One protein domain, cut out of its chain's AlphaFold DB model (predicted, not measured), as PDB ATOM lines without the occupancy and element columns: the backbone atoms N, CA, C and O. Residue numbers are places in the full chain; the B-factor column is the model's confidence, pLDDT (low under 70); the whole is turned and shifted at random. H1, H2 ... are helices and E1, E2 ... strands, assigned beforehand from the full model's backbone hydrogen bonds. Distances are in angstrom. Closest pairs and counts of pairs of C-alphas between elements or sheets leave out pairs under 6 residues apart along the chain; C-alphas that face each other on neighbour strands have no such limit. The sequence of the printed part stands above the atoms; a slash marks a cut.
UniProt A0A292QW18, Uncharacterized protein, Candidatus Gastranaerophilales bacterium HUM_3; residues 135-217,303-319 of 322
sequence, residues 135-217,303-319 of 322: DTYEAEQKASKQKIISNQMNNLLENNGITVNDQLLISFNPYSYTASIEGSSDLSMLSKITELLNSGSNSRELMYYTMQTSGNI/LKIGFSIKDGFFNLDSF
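AT A GLANCE: This is residues 135 to 217 and 303 to 319 of the 322 residues of an uncharacterized protein of Candidatus Gastranaerophilales bacterium HUM_3 (UniProt A0A292QW18). A twisted sheet of four strands has its three helices over one face: H3 crosses the inner strands, H2 runs along the edge strand E2, and the long H1 passes by the other edge strand, E4. The first residues of H1, 135 to 141, stick out beyond this body. The printed part has 100 residues, with three named helices and four named strands in the order H1 E1 E2 H2 H3 E3 E4; the sheet's order is E2 E1 E3 E4, all antiparallel. The class is mixed, helices and strands, and the whole is compact, with a radius of gyration of the C-alphas of 13.2 A and spans of 42 by 30 by 26 A.

HOW THE PARTS SIT: In the sheet, the inner strands E1, residues 168 to 172, and E3, residues 303 to 308, are antiparallel at 156 degrees, with N 170 and O 305 within hydrogen-bond range at 2.9 A. E2, residues 179 to 182, forms a hairpin with E1, where N 171 and O 180 are 2.9 A apart. E4, residues 312 to 314, forms a hairpin with E3, where N 312 and O 308 are 2.8 A apart. The sheet is only just strongly twisted, its C-alphas lying up to 4.5 A off the best plane. H1, residues 135 to 159, H2, residues 187 to 197, and H3, residues 202 to 213, make two layers with the sheet, helices on one face of it. H3 runs across the strands, at 76 degrees to E3 on the local plane, at a height over the sheet of 8.3 A; its closest C-alphas with E3 are those of Thr 210 and Ile 305, 6.5 A apart. H2 lies over E2 and runs along it, at 24 degrees on the local plane. H1 comes closest to E4 at the C-alphas of Ser 150 and Gly 312, 4.8 A apart. H2 and H3 are close but not clearly touching, about perpendicular at 82 degrees, with the C-alphas of Leu 197 and Ser 203 closest at 5.0 A. H1 and H3 are near each other, while E1 and E4 are apart. In H1, H2 and H3 every O i to N i+4 pair is within hydrogen-bond range.

IN THESE COORDINATES: H1 begins at C-alpha 135, (28.335, 22.533, -14.731), and is 36.0 A long. E1 measures 13.1 A, E2 10.3 A, H2 15.1 A and H3 16.5 A. E3 starts at C-alpha 303, (45.020, 34.755, -29.902), and is 17.3 A long; E4, 6.5 A long, ends at C-alpha 314, (32.681, 33.813, -30.324).

THE WHOLE: The two C-alphas farthest apart, those of Asp 135 and Ser 188, are 42.5 A apart. Residues 218 to 302 are not printed, and C-alphas 217 and 303 are 8.5 A apart across the cut. Of the links printed whole, none is long. The mean pLDDT of the printed part is 94.2, and residues 317 to 319 are under 70.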
ATOM      1  N   ASP A 135      28.258  22.429 -13.274       93.81
ATOM      2  CA  ASP A 135      28.335  22.533 -14.731       93.81
ATOM      3  C   ASP A 135      27.318  23.551 -15.263       93.81
ATOM      4  O   ASP A 135      27.661  24.405 -16.084       93.81
ATOM      5  N   THR A 136      26.086  23.530 -14.742       91.94
ATOM      6  CA  THR A 136      25.063  24.535 -15.065       91.94
ATOM      7  C   THR A 136      25.513  25.935 -14.654       91.94
ATOM      8  O   THR A 136      25.423  26.872 -15.448       91.94
ATOM      9  N   TYR A 137      26.026  26.088 -13.427       89.19
ATOM     10  CA  TYR A 137      26.532  27.374 -12.948       89.19
ATOM     11  C   TYR A 137      27.686  27.881 -13.822       89.19
ATOM     12  O   TYR A 137      27.685  29.033 -14.250       89.19
ATOM     13  N   GLU A 138      28.657  27.026 -14.143       90.50
ATOM     14  CA  GLU A 138      29.797  27.397 -14.978       90.50
ATOM     15  C   GLU A 138      29.356  27.822 -16.390       90.50
ATOM     16  O   GLU A 138      29.840  28.836 -16.906       90.50
ATOM     17  N   ALA A 139      28.415  27.096 -17.000       91.31
ATOM     18  CA  ALA A 139      27.872  27.423 -18.316       91.31
ATOM     19  C   ALA A 139      27.140  28.777 -18.325       91.31
ATOM     20  O   ALA A 139      27.380  29.601 -19.211       91.31
ATOM     21  N   GLU A 140      26.302  29.048 -17.320       91.44
ATOM     22  CA  GLU A 140      25.619  30.338 -17.165       91.44
ATOM     23  C   GLU A 140      26.614  31.489 -16.979       91.44
ATOM     24  O   GLU A 140      26.472  32.539 -17.612       91.44
ATOM     25  N   GLN A 141      27.655  31.297 -16.162       90.44
ATOM     26  CA  GLN A 141      28.681  32.315 -15.945       90.44
ATOM     27  C   GLN A 141      29.479  32.597 -17.225       90.44
ATOM     28  O   GLN A 141      29.746  33.762 -17.529       90.44
ATOM     29  N   LYS A 142      29.825  31.565 -18.008       91.25
ATOM     30  CA  LYS A 142      30.481  31.723 -19.320       91.25
ATOM     31  C   LYS A 142      29.596  32.501 -20.294       91.25
ATOM     32  O   LYS A 142      30.041  33.512 -20.838       91.25
ATOM     33  N   ALA A 143      28.338  32.090 -20.454       93.12
ATOM     34  CA  ALA A 143      27.378  32.768 -21.327       93.12
ATOM     35  C   ALA A 143      27.140  34.220 -20.893       93.12
ATOM     36  O   ALA A 143      27.091  35.134 -21.714       93.12
ATOM     37  N   SER A 144      27.046  34.465 -19.585       94.12
ATOM     38  CA  SER A 144      26.824  35.812 -19.081       94.12
ATOM     39  C   SER A 144      28.029  36.722 -19.300       94.12
ATOM     40  O   SER A 144      27.836  37.879 -19.666       94.12
ATOM     41  N   LYS A 145      29.260  36.235 -19.102       94.44
ATOM     42  CA  LYS A 145      30.475  37.013 -19.390       94.44
ATOM     43  C   LYS A 145      30.572  37.366 -20.871       94.44
ATOM     44  O   LYS A 145      30.826  38.527 -21.189       94.44
ATOM     45  N   GLN A 146      30.297  36.396 -21.747       95.50
ATOM     46  CA  GLN A 146      30.270  36.579 -23.200       95.50
ATOM     47  C   GLN A 146      29.244  37.634 -23.616       95.50
ATOM     48  O   GLN A 146      29.575  38.552 -24.369       95.50
ATOM     49  N   LYS A 147      28.033  37.580 -23.057       95.69
ATOM     50  CA  LYS A 147      26.997  38.588 -23.298       95.69
ATOM     51  C   LYS A 147      27.428  39.989 -22.862       95.69
ATOM     52  O   LYS A 147      27.226  40.938 -23.609       95.69
ATOM     53  N   ILE A 148      28.014  40.135 -21.671       97.00
ATOM     54  CA  ILE A 148      28.371  41.458 -21.133       97.00
ATOM     55  C   ILE A 148      29.475  42.110 -21.966       97.00
ATOM     56  O   ILE A 148      29.313  43.253 -22.378       97.00
ATOM     57  N   ILE A 149      30.559  41.390 -22.271       97.75
ATOM     58  CA  ILE A 149      31.642  41.968 -23.079       97.75
ATOM     59  C   ILE A 149      31.195  42.246 -24.523       97.75
ATOM     60  O   ILE A 149      31.605  43.238 -25.117       97.75
ATOM     61  N   SER A 150      30.278  41.436 -25.069       97.69
ATOM     62  CA  SER A 150      29.658  41.712 -26.374       97.69
ATOM     63  C   SER A 150      28.778  42.962 -26.340       97.69
ATOM     64  O   SER A 150      28.820  43.759 -27.271       97.69
ATOM     65  N   ASN A 151      28.025  43.179 -25.258       97.31
ATOM     66  CA  ASN A 151      27.259  44.409 -25.063       97.31
ATOM     67  C   ASN A 151      28.172  45.635 -24.928       97.31
ATOM     68  O   ASN A 151      27.877  46.654 -25.534       97.31
ATOM     69  N   GLN A 152      29.295  45.529 -24.208       98.31
ATOM     70  CA  GLN A 152      30.296  46.604 -24.125       98.31
ATOM     71  C   GLN A 152      30.844  46.963 -25.512       98.31
ATOM     72  O   GLN A 152      30.934  48.138 -25.860       98.31
ATOM     73  N   MET A 153      31.135  45.956 -26.343       98.31
ATOM     74  CA  MET A 153      31.537  46.175 -27.733       98.31
ATOM     75  C   MET A 153      30.425  46.835 -28.558       98.31
ATOM     76  O   MET A 153      30.700  47.771 -29.302       98.31
ATOM     77  N   ASN A 154      29.172  46.400 -28.414       97.88
ATOM     78  CA  ASN A 154      28.042  47.037 -29.095       97.88
ATOM     79  C   ASN A 154      27.889  48.507 -28.675       97.88
ATOM     80  O   ASN A 154      27.807  49.365 -29.548       97.88
ATOM     81  N   ASN A 155      27.951  48.814 -27.376       97.94
ATOM     82  CA  ASN A 155      27.908  50.186 -26.864       97.94
ATOM     83  C   ASN A 155      29.052  51.033 -27.439       97.94
ATOM     84  O   ASN A 155      28.821  52.154 -27.887       97.94
ATOM     85  N   LEU A 156      30.274  50.488 -27.488       98.31
ATOM     86  CA  LEU A 156      31.434  51.153 -28.087       98.31
ATOM     87  C   LEU A 156      31.205  51.493 -29.561       98.31
ATOM     88  O   LEU A 156      31.527  52.601 -29.993       98.31
ATOM     89  N   LEU A 157      30.641  50.567 -30.334       98.31
ATOM     90  CA  LEU A 157      30.328  50.795 -31.744       98.31
ATOM     91  C   LEU A 157      29.204  51.828 -31.912       98.31
ATOM     92  O   LEU A 157      29.357  52.776 -32.684       98.31
ATOM     93  N   GLU A 158      28.108  51.684 -31.166       97.94
ATOM     94  CA  GLU A 158      26.931  52.557 -31.232       97.94
ATOM     95  C   GLU A 158      27.257  53.998 -30.824       97.94
ATOM     96  O   GLU A 158      26.943  54.930 -31.570       97.94
ATOM     97  N   ASN A 159      27.968  54.192 -29.708       97.88
ATOM     98  CA  ASN A 159      28.388  55.512 -29.225       97.88
ATOM     99  C   ASN A 159      29.314  56.237 -30.215       97.88
ATOM    100  O   ASN A 159      29.387  57.465 -30.212       97.88
ATOM    101  N   ASN A 160      29.990  55.488 -31.089       98.00
ATOM    102  CA  ASN A 160      30.864  56.019 -32.132       98.00
ATOM    103  C   ASN A 160      30.219  56.013 -33.532       98.00
ATOM    104  O   ASN A 160      30.891  56.308 -34.524       98.00
ATOM    105  N   GLY A 161      28.920  55.708 -33.632       97.81
ATOM    106  CA  GLY A 161      28.169  55.721 -34.889       97.81
ATOM    107  C   GLY A 161      28.664  54.697 -35.915       97.81
ATOM    108  O   GLY A 161      28.616  54.961 -37.117       97.81
ATOM    109  N   ILE A 162      29.184  53.556 -35.454       98.00
ATOM    110  CA  ILE A 162      29.711  52.484 -36.300       98.00
ATOM    111  C   ILE A 162      28.654  51.393 -36.459       98.00
ATOM    112  O   ILE A 162      28.121  50.871 -35.486       98.00
ATOM    113  N   THR A 163      28.375  51.007 -37.702       95.56
ATOM    114  CA  THR A 163      27.489  49.883 -38.028       95.56
ATOM    115  C   THR A 163      28.307  48.756 -38.638       95.56
ATOM    116  O   THR A 163      28.971  48.970 -39.645       95.56
ATOM    117  N   VAL A 164      28.227  47.559 -38.056       94.94
ATOM    118  CA  VAL A 164      28.930  46.360 -38.530       94.94
ATOM    119  C   VAL A 164      27.909  45.364 -39.075       94.94
ATOM    120  O   VAL A 164      27.023  44.933 -38.345       94.94
ATOM    121  N   ASN A 165      28.037  44.985 -40.348       93.38
ATOM    122  CA  ASN A 165      27.182  43.966 -40.979       93.38
ATOM    123  C   ASN A 165      27.911  42.635 -41.227       93.38
ATOM    124  O   ASN A 165      27.262  41.614 -41.440       93.38
ATOM    125  N   ASP A 166      29.243  42.656 -41.203       94.56
ATOM    126  CA  ASP A 166      30.095  41.497 -41.458       94.56
ATOM    127  C   ASP A 166      30.507  40.802 -40.153       94.56
ATOM    128  O   ASP A 166      30.418  41.369 -39.061       94.56
ATOM    129  N   GLN A 167      31.000  39.570 -40.269       96.25
ATOM    130  CA  GLN A 167      31.732  38.929 -39.180       96.25
ATOM    131  C   GLN A 167      33.167  39.455 -39.161       96.25
ATOM    132  O   GLN A 167      33.871  39.408 -40.169       96.25
ATOM    133  N   LEU A 168      33.596  39.946 -38.006       97.88
ATOM    134  CA  LEU A 168      34.937  40.466 -37.798       97.88
ATOM    135  C   LEU A 168      35.820  39.397 -37.165       97.88
ATOM    136  O   LEU A 168      35.394  38.680 -36.258       97.88
ATOM    137  N   LEU A 169      37.069  39.341 -37.610       97.94
ATOM    138  CA  LEU A 169      38.120  38.554 -36.989       97.94
ATOM    139  C   LEU A 169      39.112  39.506 -36.330       97.94
ATOM    140  O   LEU A 169      39.729  40.339 -36.992       97.94
ATOM    141  N   ILE A 170      39.254  39.381 -35.014       98.38
ATOM    142  CA  ILE A 170      40.142  40.213 -34.208       98.38
ATOM    143  C   ILE A 170      41.335  39.359 -33.800       98.38
ATOM    144  O   ILE A 170      41.163  38.291 -33.215       98.38
ATOM    145  N   SER A 171      42.539  39.830 -34.111       97.75
ATOM    146  CA  SER A 171      43.806  39.204 -33.723       97.75
ATOM    147  C   SER A 171      44.575  40.115 -32.773       97.75
ATOM    148  O   SER A 171      44.496  41.337 -32.899       97.75
ATOM    149  N   PHE A 172      45.337  39.537 -31.844       97.62
ATOM    150  CA  PHE A 172      46.078  40.302 -30.838       97.62
ATOM    151  C   PHE A 172      47.586  40.141 -30.992       97.62
ATOM    152  O   PHE A 172      48.089  39.044 -31.218       97.62
ATOM    153  N   ASN A 173      48.314  41.236 -30.785       96.81
ATOM    154  CA  ASN A 173      49.737  41.187 -30.495       96.81
ATOM    155  C   ASN A 173      49.921  41.034 -28.972       96.81
ATOM    156  O   ASN A 173      49.632  41.978 -28.227       96.81
ATOM    157  N   PRO A 174      50.428  39.888 -28.490       94.12
ATOM    158  CA  PRO A 174      50.516  39.594 -27.061       94.12
ATOM    159  C   PRO A 174      51.577  40.427 -26.324       94.12
ATOM    160  O   PRO A 174      51.611  40.427 -25.095       94.12
ATOM    161  N   TYR A 175      52.453  41.135 -27.040       95.12
ATOM    162  CA  TYR A 175      53.562  41.899 -26.463       95.12
ATOM    163  C   TYR A 175      53.250  43.391 -26.348       95.12
ATOM    164  O   TYR A 175      53.619  44.020 -25.356       95.12
ATOM    165  N   SER A 176      52.537  43.951 -27.329       95.12
ATOM    166  CA  SER A 176      52.065  45.344 -27.312       95.12
ATOM    167  C   SER A 176      50.629  45.499 -26.812       95.12
ATOM    168  O   SER A 176      50.182  46.629 -26.635       95.12
ATOM    169  N   TYR A 177      49.906  44.394 -26.602       96.25
ATOM    170  CA  TYR A 177      48.469  44.370 -26.315       96.25
ATOM    171  C   TYR A 177      47.607  45.041 -27.391       96.25
ATOM    172  O   TYR A 177      46.485  45.438 -27.103       96.25
ATOM    173  N   THR A 178      48.095  45.192 -28.625       97.88
ATOM    174  CA  THR A 178      47.318  45.821 -29.703       97.88
ATOM    175  C   THR A 178      46.486  44.799 -30.466       97.88
ATOM    176  O   THR A 178      46.952  43.690 -30.720       97.88
ATOM    177  N   ALA A 179      45.289  45.187 -30.888       98.38
ATOM    178  CA  ALA A 179      44.411  44.414 -31.751       98.38
ATOM    179  C   ALA A 179      44.531  44.849 -33.223       98.38
ATOM    180  O   ALA A 179      44.767  46.022 -33.521       98.38
ATOM    181  N   SER A 180      44.316  43.907 -34.137       98.19
ATOM    182  CA  SER A 180      44.083  44.136 -35.567       98.19
ATOM    183  C   SER A 180      42.786  43.457 -35.986       98.19
ATOM    184  O   SER A 180      42.479  42.376 -35.480       98.19
ATOM    185  N   ILE A 181      42.049  44.060 -36.917       97.81
ATOM    186  CA  ILE A 181      40.726  43.582 -37.329       97.81
ATOM    187  C   ILE A 181      40.696  43.339 -38.836       97.81
ATOM    188  O   ILE A 181      41.144  44.176 -39.617       97.81
ATOM    189  N   GLU A 182      40.117  42.211 -39.232       97.19
ATOM    190  CA  GLU A 182      39.807  41.864 -40.618       97.19
ATOM    191  C   GLU A 182      38.380  41.299 -40.740       97.19
ATOM    192  O   GLU A 182      37.659  41.194 -39.747       97.19
ATOM    193  N   GLY A 183      37.956  40.953 -41.959       94.94
ATOM    194  CA  GLY A 183      36.645  40.331 -42.214       94.94
ATOM    195  C   GLY A 183      35.596  41.238 -42.864       94.94
ATOM    196  O   GLY A 183      34.482  40.790 -43.101       94.94
ATOM    197  N   SER A 184      35.943  42.481 -43.221       96.00
ATOM    198  CA  SER A 184      35.062  43.388 -43.973       96.00
ATOM    199  C   SER A 184      35.782  44.051 -45.149       96.00
ATOM    200  O   SER A 184      36.998  44.246 -45.128       96.00
ATOM    201  N   SER A 185      35.015  44.425 -46.175       96.25
ATOM    202  CA  SER A 185      35.504  45.245 -47.293       96.25
ATOM    203  C   SER A 185      35.551  46.746 -46.969       96.25
ATOM    204  O   SER A 185      36.245  47.496 -47.657       96.25
ATOM    205  N   ASP A 186      34.866  47.195 -45.908       97.38
ATOM    206  CA  ASP A 186      34.906  48.587 -45.454       97.38
ATOM    207  C   ASP A 186      36.154  48.844 -44.592       97.38
ATOM    208  O   ASP A 186      36.140  48.781 -43.361       97.38
ATOM    209  N   LEU A 187      37.263  49.162 -45.260       97.00
ATOM    210  CA  LEU A 187      38.548  49.431 -44.604       97.00
ATOM    211  C   LEU A 187      38.509  50.656 -43.674       97.00
ATOM    212  O   LEU A 187      39.265  50.714 -42.704       97.00
ATOM    213  N   SER A 188      37.640  51.634 -43.947       97.50
ATOM    214  CA  SER A 188      37.495  52.827 -43.106       97.50
ATOM    215  C   SER A 188      36.818  52.471 -41.784       97.50
ATOM    216  O   SER A 188      37.268  52.901 -40.721       97.50
ATOM    217  N   MET A 189      35.760  51.657 -41.834       98.00
ATOM    218  CA  MET A 189      35.135  51.092 -40.642       98.00
ATOM    219  C   MET A 189      36.146  50.269 -39.835       98.00
ATOM    220  O   MET A 189      36.301  50.511 -38.640       98.00
ATOM    221  N   LEU A 190      36.884  49.357 -40.481       98.38
ATOM    222  CA  LEU A 190      37.888  48.528 -39.802       98.38
ATOM    223  C   LEU A 190      38.970  49.365 -39.105       98.38
ATOM    224  O   LEU A 190      39.336  49.056 -37.970       98.38
ATOM    225  N   SER A 191      39.446  50.444 -39.740       98.19
ATOM    226  CA  SER A 191      40.418  51.364 -39.131       98.19
ATOM    227  C   SER A 191      39.859  52.011 -37.865       98.19
ATOM    228  O   SER A 191      40.513  51.979 -36.826       98.19
ATOM    229  N   LYS A 192      38.621  52.524 -37.910       98.44
ATOM    230  CA  LYS A 192      37.973  53.149 -36.745       98.44
ATOM    231  C   LYS A 192      37.789  52.173 -35.588       98.44
ATOM    232  O   LYS A 192      38.097  52.511 -34.451       98.44
ATOM    233  N   ILE A 193      37.319  50.954 -35.861       98.50
ATOM    234  CA  ILE A 193      37.153  49.941 -34.807       98.50
ATOM    235  C   ILE A 193      38.524  49.554 -34.234       98.50
ATOM    236  O   ILE A 193      38.669  49.426 -33.020       98.50
ATOM    237  N   THR A 194      39.551  49.429 -35.081       98.56
ATOM    238  CA  THR A 194      40.926  49.144 -34.640       98.56
ATOM    239  C   THR A 194      41.467  50.249 -33.729       98.56
ATOM    240  O   THR A 194      42.075  49.948 -32.704       98.56
ATOM    241  N   GLU A 195      41.230  51.520 -34.058       98.50
ATOM    242  CA  GLU A 195      41.600  52.664 -33.214       98.50
ATOM    243  C   GLU A 195      40.875  52.634 -31.862       98.50
ATOM    244  O   GLU A 195      41.518  52.790 -30.827       98.50
ATOM    245  N   LEU A 196      39.565  52.359 -31.850       98.44
ATOM    246  CA  LEU A 196      38.769  52.269 -30.622       98.44
ATOM    247  C   LEU A 196      39.197  51.099 -29.726       98.44
ATOM    248  O   LEU A 196      39.336  51.276 -28.513       98.44
ATOM    249  N   LEU A 197      39.464  49.922 -30.300       98.38
ATOM    250  CA  LEU A 197      39.992  48.786 -29.542       98.38
ATOM    251  C   LEU A 197      41.387  49.082 -28.984       98.38
ATOM    252  O   LEU A 197      41.681  48.707 -27.858       98.38
ATOM    253  N   ASN A 198      42.246  49.765 -29.739       98.38
ATOM    254  CA  ASN A 198      43.594  50.114 -29.280       98.38
ATOM    255  C   ASN A 198      43.643  51.370 -28.398       98.38
ATOM    256  O   ASN A 198      44.725  51.783 -27.976       98.38
ATOM    257  N   SER A 199      42.491  51.978 -28.106       95.69
ATOM    258  CA  SER A 199      42.371  53.076 -27.155       95.69
ATOM    259  C   SER A 199      42.156  52.551 -25.731       95.69
ATOM    260  O   SER A 199      41.505  51.528 -25.504       95.69
ATOM    261  N   GLY A 200      42.730  53.249 -24.748       94.62
ATOM    262  CA  GLY A 200      42.602  52.869 -23.343       94.62
ATOM    263  C   GLY A 200      43.122  51.453 -23.073       94.62
ATOM    264  O   GLY A 200      44.285  51.151 -23.335       94.62
ATOM    265  N   SER A 201      42.271  50.597 -22.499       96.12
ATOM    266  CA  SER A 201      42.606  49.199 -22.180       96.12
ATOM    267  C   SER A 201      41.791  48.171 -22.977       96.12
ATOM    268  O   SER A 201      41.913  46.981 -22.695       96.12
ATOM    269  N   ASN A 202      40.992  48.590 -23.965       98.12
ATOM    270  CA  ASN A 202      40.001  47.732 -24.626       98.12
ATOM    271  C   ASN A 202      40.622  46.480 -25.263       98.12
ATOM    272  O   ASN A 202      40.171  45.364 -25.010       98.12
ATOM    273  N   SER A 203      41.694  46.636 -26.038       98.25
ATOM    274  CA  SER A 203      42.396  45.529 -26.693       98.25
ATOM    275  C   SER A 203      43.035  44.577 -25.685       98.25
ATOM    276  O   SER A 203      42.982  43.363 -25.872       98.25
ATOM    277  N   ARG A 204      43.592  45.103 -24.586       97.50
ATOM    278  CA  ARG A 204      44.159  44.294 -23.499       97.50
ATOM    279  C   ARG A 204      43.078  43.478 -22.794       97.50
ATOM    280  O   ARG A 204      43.269  42.286 -22.574       97.50
ATOM    281  N   GLU A 205      41.964  44.109 -22.438       98.12
ATOM    282  CA  GLU A 205      40.839  43.441 -21.783       98.12
ATOM    283  C   GLU A 205      40.220  42.385 -22.700       98.12
ATOM    284  O   GLU A 205      40.018  41.247 -22.280       98.12
ATOM    285  N   LEU A 206      40.018  42.696 -23.980       98.12
ATOM    286  CA  LEU A 206      39.510  41.711 -24.926       98.12
ATOM    287  C   LEU A 206      40.488  40.543 -25.116       98.12
ATOM    288  O   LEU A 206      40.060  39.394 -25.097       98.12
ATOM    289  N   MET A 207      41.796  40.806 -25.197       97.44
ATOM    290  CA  MET A 207      42.811  39.752 -25.271       97.44
ATOM    291  C   MET A 207      42.782  38.843 -24.036       97.44
ATOM    292  O   MET A 207      42.874  37.623 -24.169       97.44
ATOM    293  N   TYR A 208      42.640  39.404 -22.829       96.12
ATOM    294  CA  TYR A 208      42.516  38.606 -21.607       96.12
ATOM    295  C   TYR A 208      41.232  37.788 -21.571       96.12
ATOM    296  O   TYR A 208      41.276  36.641 -21.130       96.12
ATOM    297  N   TYR A 209      40.116  38.346 -22.041       96.19
ATOM    298  CA  TYR A 209      38.881  37.591 -22.208       96.19
ATOM    299  C   TYR A 209      39.092  36.413 -23.169       96.19
ATOM    300  O   TYR A 209      38.845  35.277 -22.777       96.19
ATOM    301  N   THR A 210      39.651  36.657 -24.361       95.50
ATOM    302  CA  THR A 210      39.967  35.602 -25.338       95.50
ATOM    303  C   THR A 210      40.851  34.526 -24.716       95.50
ATOM    304  O   THR A 210      40.510  33.353 -24.769       95.50
ATOM    305  N   MET A 211      41.931  34.909 -24.033       93.38
ATOM    306  CA  MET A 211      42.839  33.966 -23.376       93.38
ATOM    307  C   MET A 211      42.151  33.117 -22.289       93.38
ATOM    308  O   MET A 211      42.530  31.969 -22.080       93.38
ATOM    309  N   GLN A 212      41.151  33.659 -21.581       90.94
ATOM    310  CA  GLN A 212      40.375  32.922 -20.572       90.94
ATOM    311  C   GLN A 212      39.354  31.961 -21.191       90.94
ATOM    312  O   GLN A 212      38.978  30.981 -20.546       90.94
ATOM    313  N   THR A 213      38.870  32.251 -22.401       89.69
ATOM    314  CA  THR A 213      37.832  31.463 -23.079       89.69
ATOM    315  C   THR A 213      38.370  30.542 -24.168       89.69
ATOM    316  O   THR A 213      37.618  29.695 -24.651       89.69
ATOM    317  N   SER A 214      39.635  30.681 -24.568       86.94
ATOM    318  CA  SER A 214      40.302  29.776 -25.504       86.94
ATOM    319  C   SER A 214      40.477  28.388 -24.883       86.94
ATOM    320  O   SER A 214      41.034  28.249 -23.795       86.94
ATOM    321  N   GLY A 215      40.017  27.350 -25.587       76.75
ATOM    322  CA  GLY A 215      40.074  25.968 -25.099       76.75
ATOM    323  C   GLY A 215      41.464  25.332 -25.170       76.75
ATOM    324  O   GLY A 215      41.781  24.485 -24.342       76.75
ATOM    325  N   ASN A 216      42.301  25.756 -26.123       81.06
ATOM    326  CA  ASN A 216      43.626  25.186 -26.366       81.06
ATOM    327  C   ASN A 216      44.645  26.307 -26.603       81.06
ATOM    328  O   ASN A 216      44.702  26.879 -27.687       81.06
ATOM    329  N   ILE A 217      45.444  26.624 -25.585       89.50
ATOM    330  CA  ILE A 217      46.576  27.550 -25.704       89.50
ATOM    331  C   ILE A 217      47.862  26.735 -25.638       89.50
ATOM    332  O   ILE A 217      48.044  25.940 -24.715       89.50
ATOM    333  N   LEU A 303      46.387  34.608 -30.397       94.50
ATOM    334  CA  LEU A 303      45.020  34.755 -29.902       94.50
ATOM    335  C   LEU A 303      44.172  35.447 -30.959       94.50
ATOM    336  O   LEU A 303      44.540  36.508 -31.474       94.50
ATOM    337  N   LYS A 304      43.020  34.843 -31.247       95.31
ATOM    338  CA  LYS A 304      42.024  35.382 -32.164       95.31
ATOM    339  C   LYS A 304      40.620  35.146 -31.633       95.31
ATOM    340  O   LYS A 304      40.358  34.124 -31.000       95.31
ATOM    341  N   ILE A 305      39.718  36.075 -31.921       96.69
ATOM    342  CA  ILE A 305      38.306  35.965 -31.562       96.69
ATOM    343  C   ILE A 305      37.429  36.522 -32.680       96.69
ATOM    344  O   ILE A 305      37.782  37.512 -33.325       96.69
ATOM    345  N   GLY A 306      36.302  35.858 -32.928       97.31
ATOM    346  CA  GLY A 306      35.288  36.332 -33.856       97.31
ATOM    347  C   GLY A 306      34.311  37.278 -33.167       97.31
ATOM    348  O   GLY A 306      34.047  37.141 -31.971       97.31
ATOM    349  N   PHE A 307      33.764  38.230 -33.916       98.00
ATOM    350  CA  PHE A 307      32.693  39.107 -33.456       98.00
ATOM    351  C   PHE A 307      31.650  39.316 -34.554       98.00
ATOM    352  O   PHE A 307      31.992  39.558 -35.711       98.00
ATOM    353  N   SER A 308      30.370  39.263 -34.195       96.94
ATOM    354  CA  SER A 308      29.262  39.700 -35.048       96.94
ATOM    355  C   SER A 308      28.205  40.398 -34.193       96.94
ATOM    356  O   SER A 308      28.040  40.066 -33.021       96.94
ATOM    357  N   ILE A 309      27.437  41.331 -34.769       95.25
ATOM    358  CA  ILE A 309      26.321  41.973 -34.043       95.25
ATOM    359  C   ILE A 309      25.285  40.937 -33.579       95.25
ATOM    360  O   ILE A 309      24.671  41.090 -32.526       95.25
ATOM    361  N   LYS A 310      25.096  39.868 -34.360       93.75
ATOM    362  CA  LYS A 310      24.108  38.824 -34.081       93.75
ATOM    363  C   LYS A 310      24.522  37.921 -32.918       93.75
ATOM    364  O   LYS A 310      23.689  37.613 -32.070       93.75
ATOM    365  N   ASP A 311      25.772  37.469 -32.915       94.75
ATOM    366  CA  ASP A 311      26.242  36.394 -32.034       94.75
ATOM    367  C   ASP A 311      27.120  36.923 -30.885       94.75
ATOM    368  O   ASP A 311      27.405  36.199 -29.930       94.75
ATOM    369  N   GLY A 312      27.530  38.193 -30.951       96.75
ATOM    370  CA  GLY A 312      28.524  38.776 -30.058       96.75
ATOM    371  C   GLY A 312      29.916  38.217 -30.339       96.75
ATOM    372  O   GLY A 312      30.246  37.867 -31.474       96.75
ATOM    373  N   PHE A 313      30.748  38.137 -29.302       96.88
ATOM    374  CA  PHE A 313      32.051  37.483 -29.385       96.88
ATOM    375  C   PHE A 313      31.925  35.959 -29.366       96.88
ATOM    376  O   PHE A 313      31.235  35.402 -28.510       96.88
ATOM    377  N   PHE A 314      32.656  35.273 -30.241       94.00
ATOM    378  CA  PHE A 314      32.681  33.813 -30.324       94.00
ATOM    379  C   PHE A 314      34.091  33.280 -30.595       94.00
ATOM    380  O   PHE A 314      34.910  33.920 -31.258       94.00
ATOM    381  N   ASN A 315      34.378  32.083 -30.080       89.44
ATOM    382  CA  ASN A 315      35.621  31.383 -30.385       89.44
ATOM    383  C   ASN A 315      35.559  30.817 -31.812       89.44
ATOM    384  O   ASN A 315      34.509  30.373 -32.274       89.44
ATOM    385  N   LEU A 316      36.694  30.801 -32.509       83.44
ATOM    386  CA  LEU A 316      36.745  30.350 -33.904       83.44
ATOM    387  C   LEU A 316      36.520  28.841 -34.042       83.44
ATOM    388  O   LEU A 316      35.897  28.407 -35.005       83.44
ATOM    389  N   ASP A 317      36.916  28.058 -33.039       67.25
ATOM    390  CA  ASP A 317      36.678  26.609 -32.996       67.25
ATOM    391  C   ASP A 317      35.178  26.258 -32.934       67.25
ATOM    392  O   ASP A 317      34.794  25.116 -33.154       67.25
ATOM    393  N   SER A 318      34.310  27.235 -32.640       52.00
ATOM    394  CA  SER A 318      32.861  27.053 -32.498       52.00
ATOM    395  C   SER A 318      32.085  27.112 -33.822       52.00
ATOM    396  O   SER A 318      30.886  26.857 -33.811       52.00
ATOM    397  N   PHE A 319      32.731  27.469 -34.941       42.09
ATOM    398  CA  PHE A 319      32.049  27.773 -36.213       42.09
ATOM    399  C   PHE A 319      32.567  27.003 -37.442       42.09
ATOM    400  O   PHE A 319      32.117  27.276 -38.552       42.09
TER     401      PHE A 319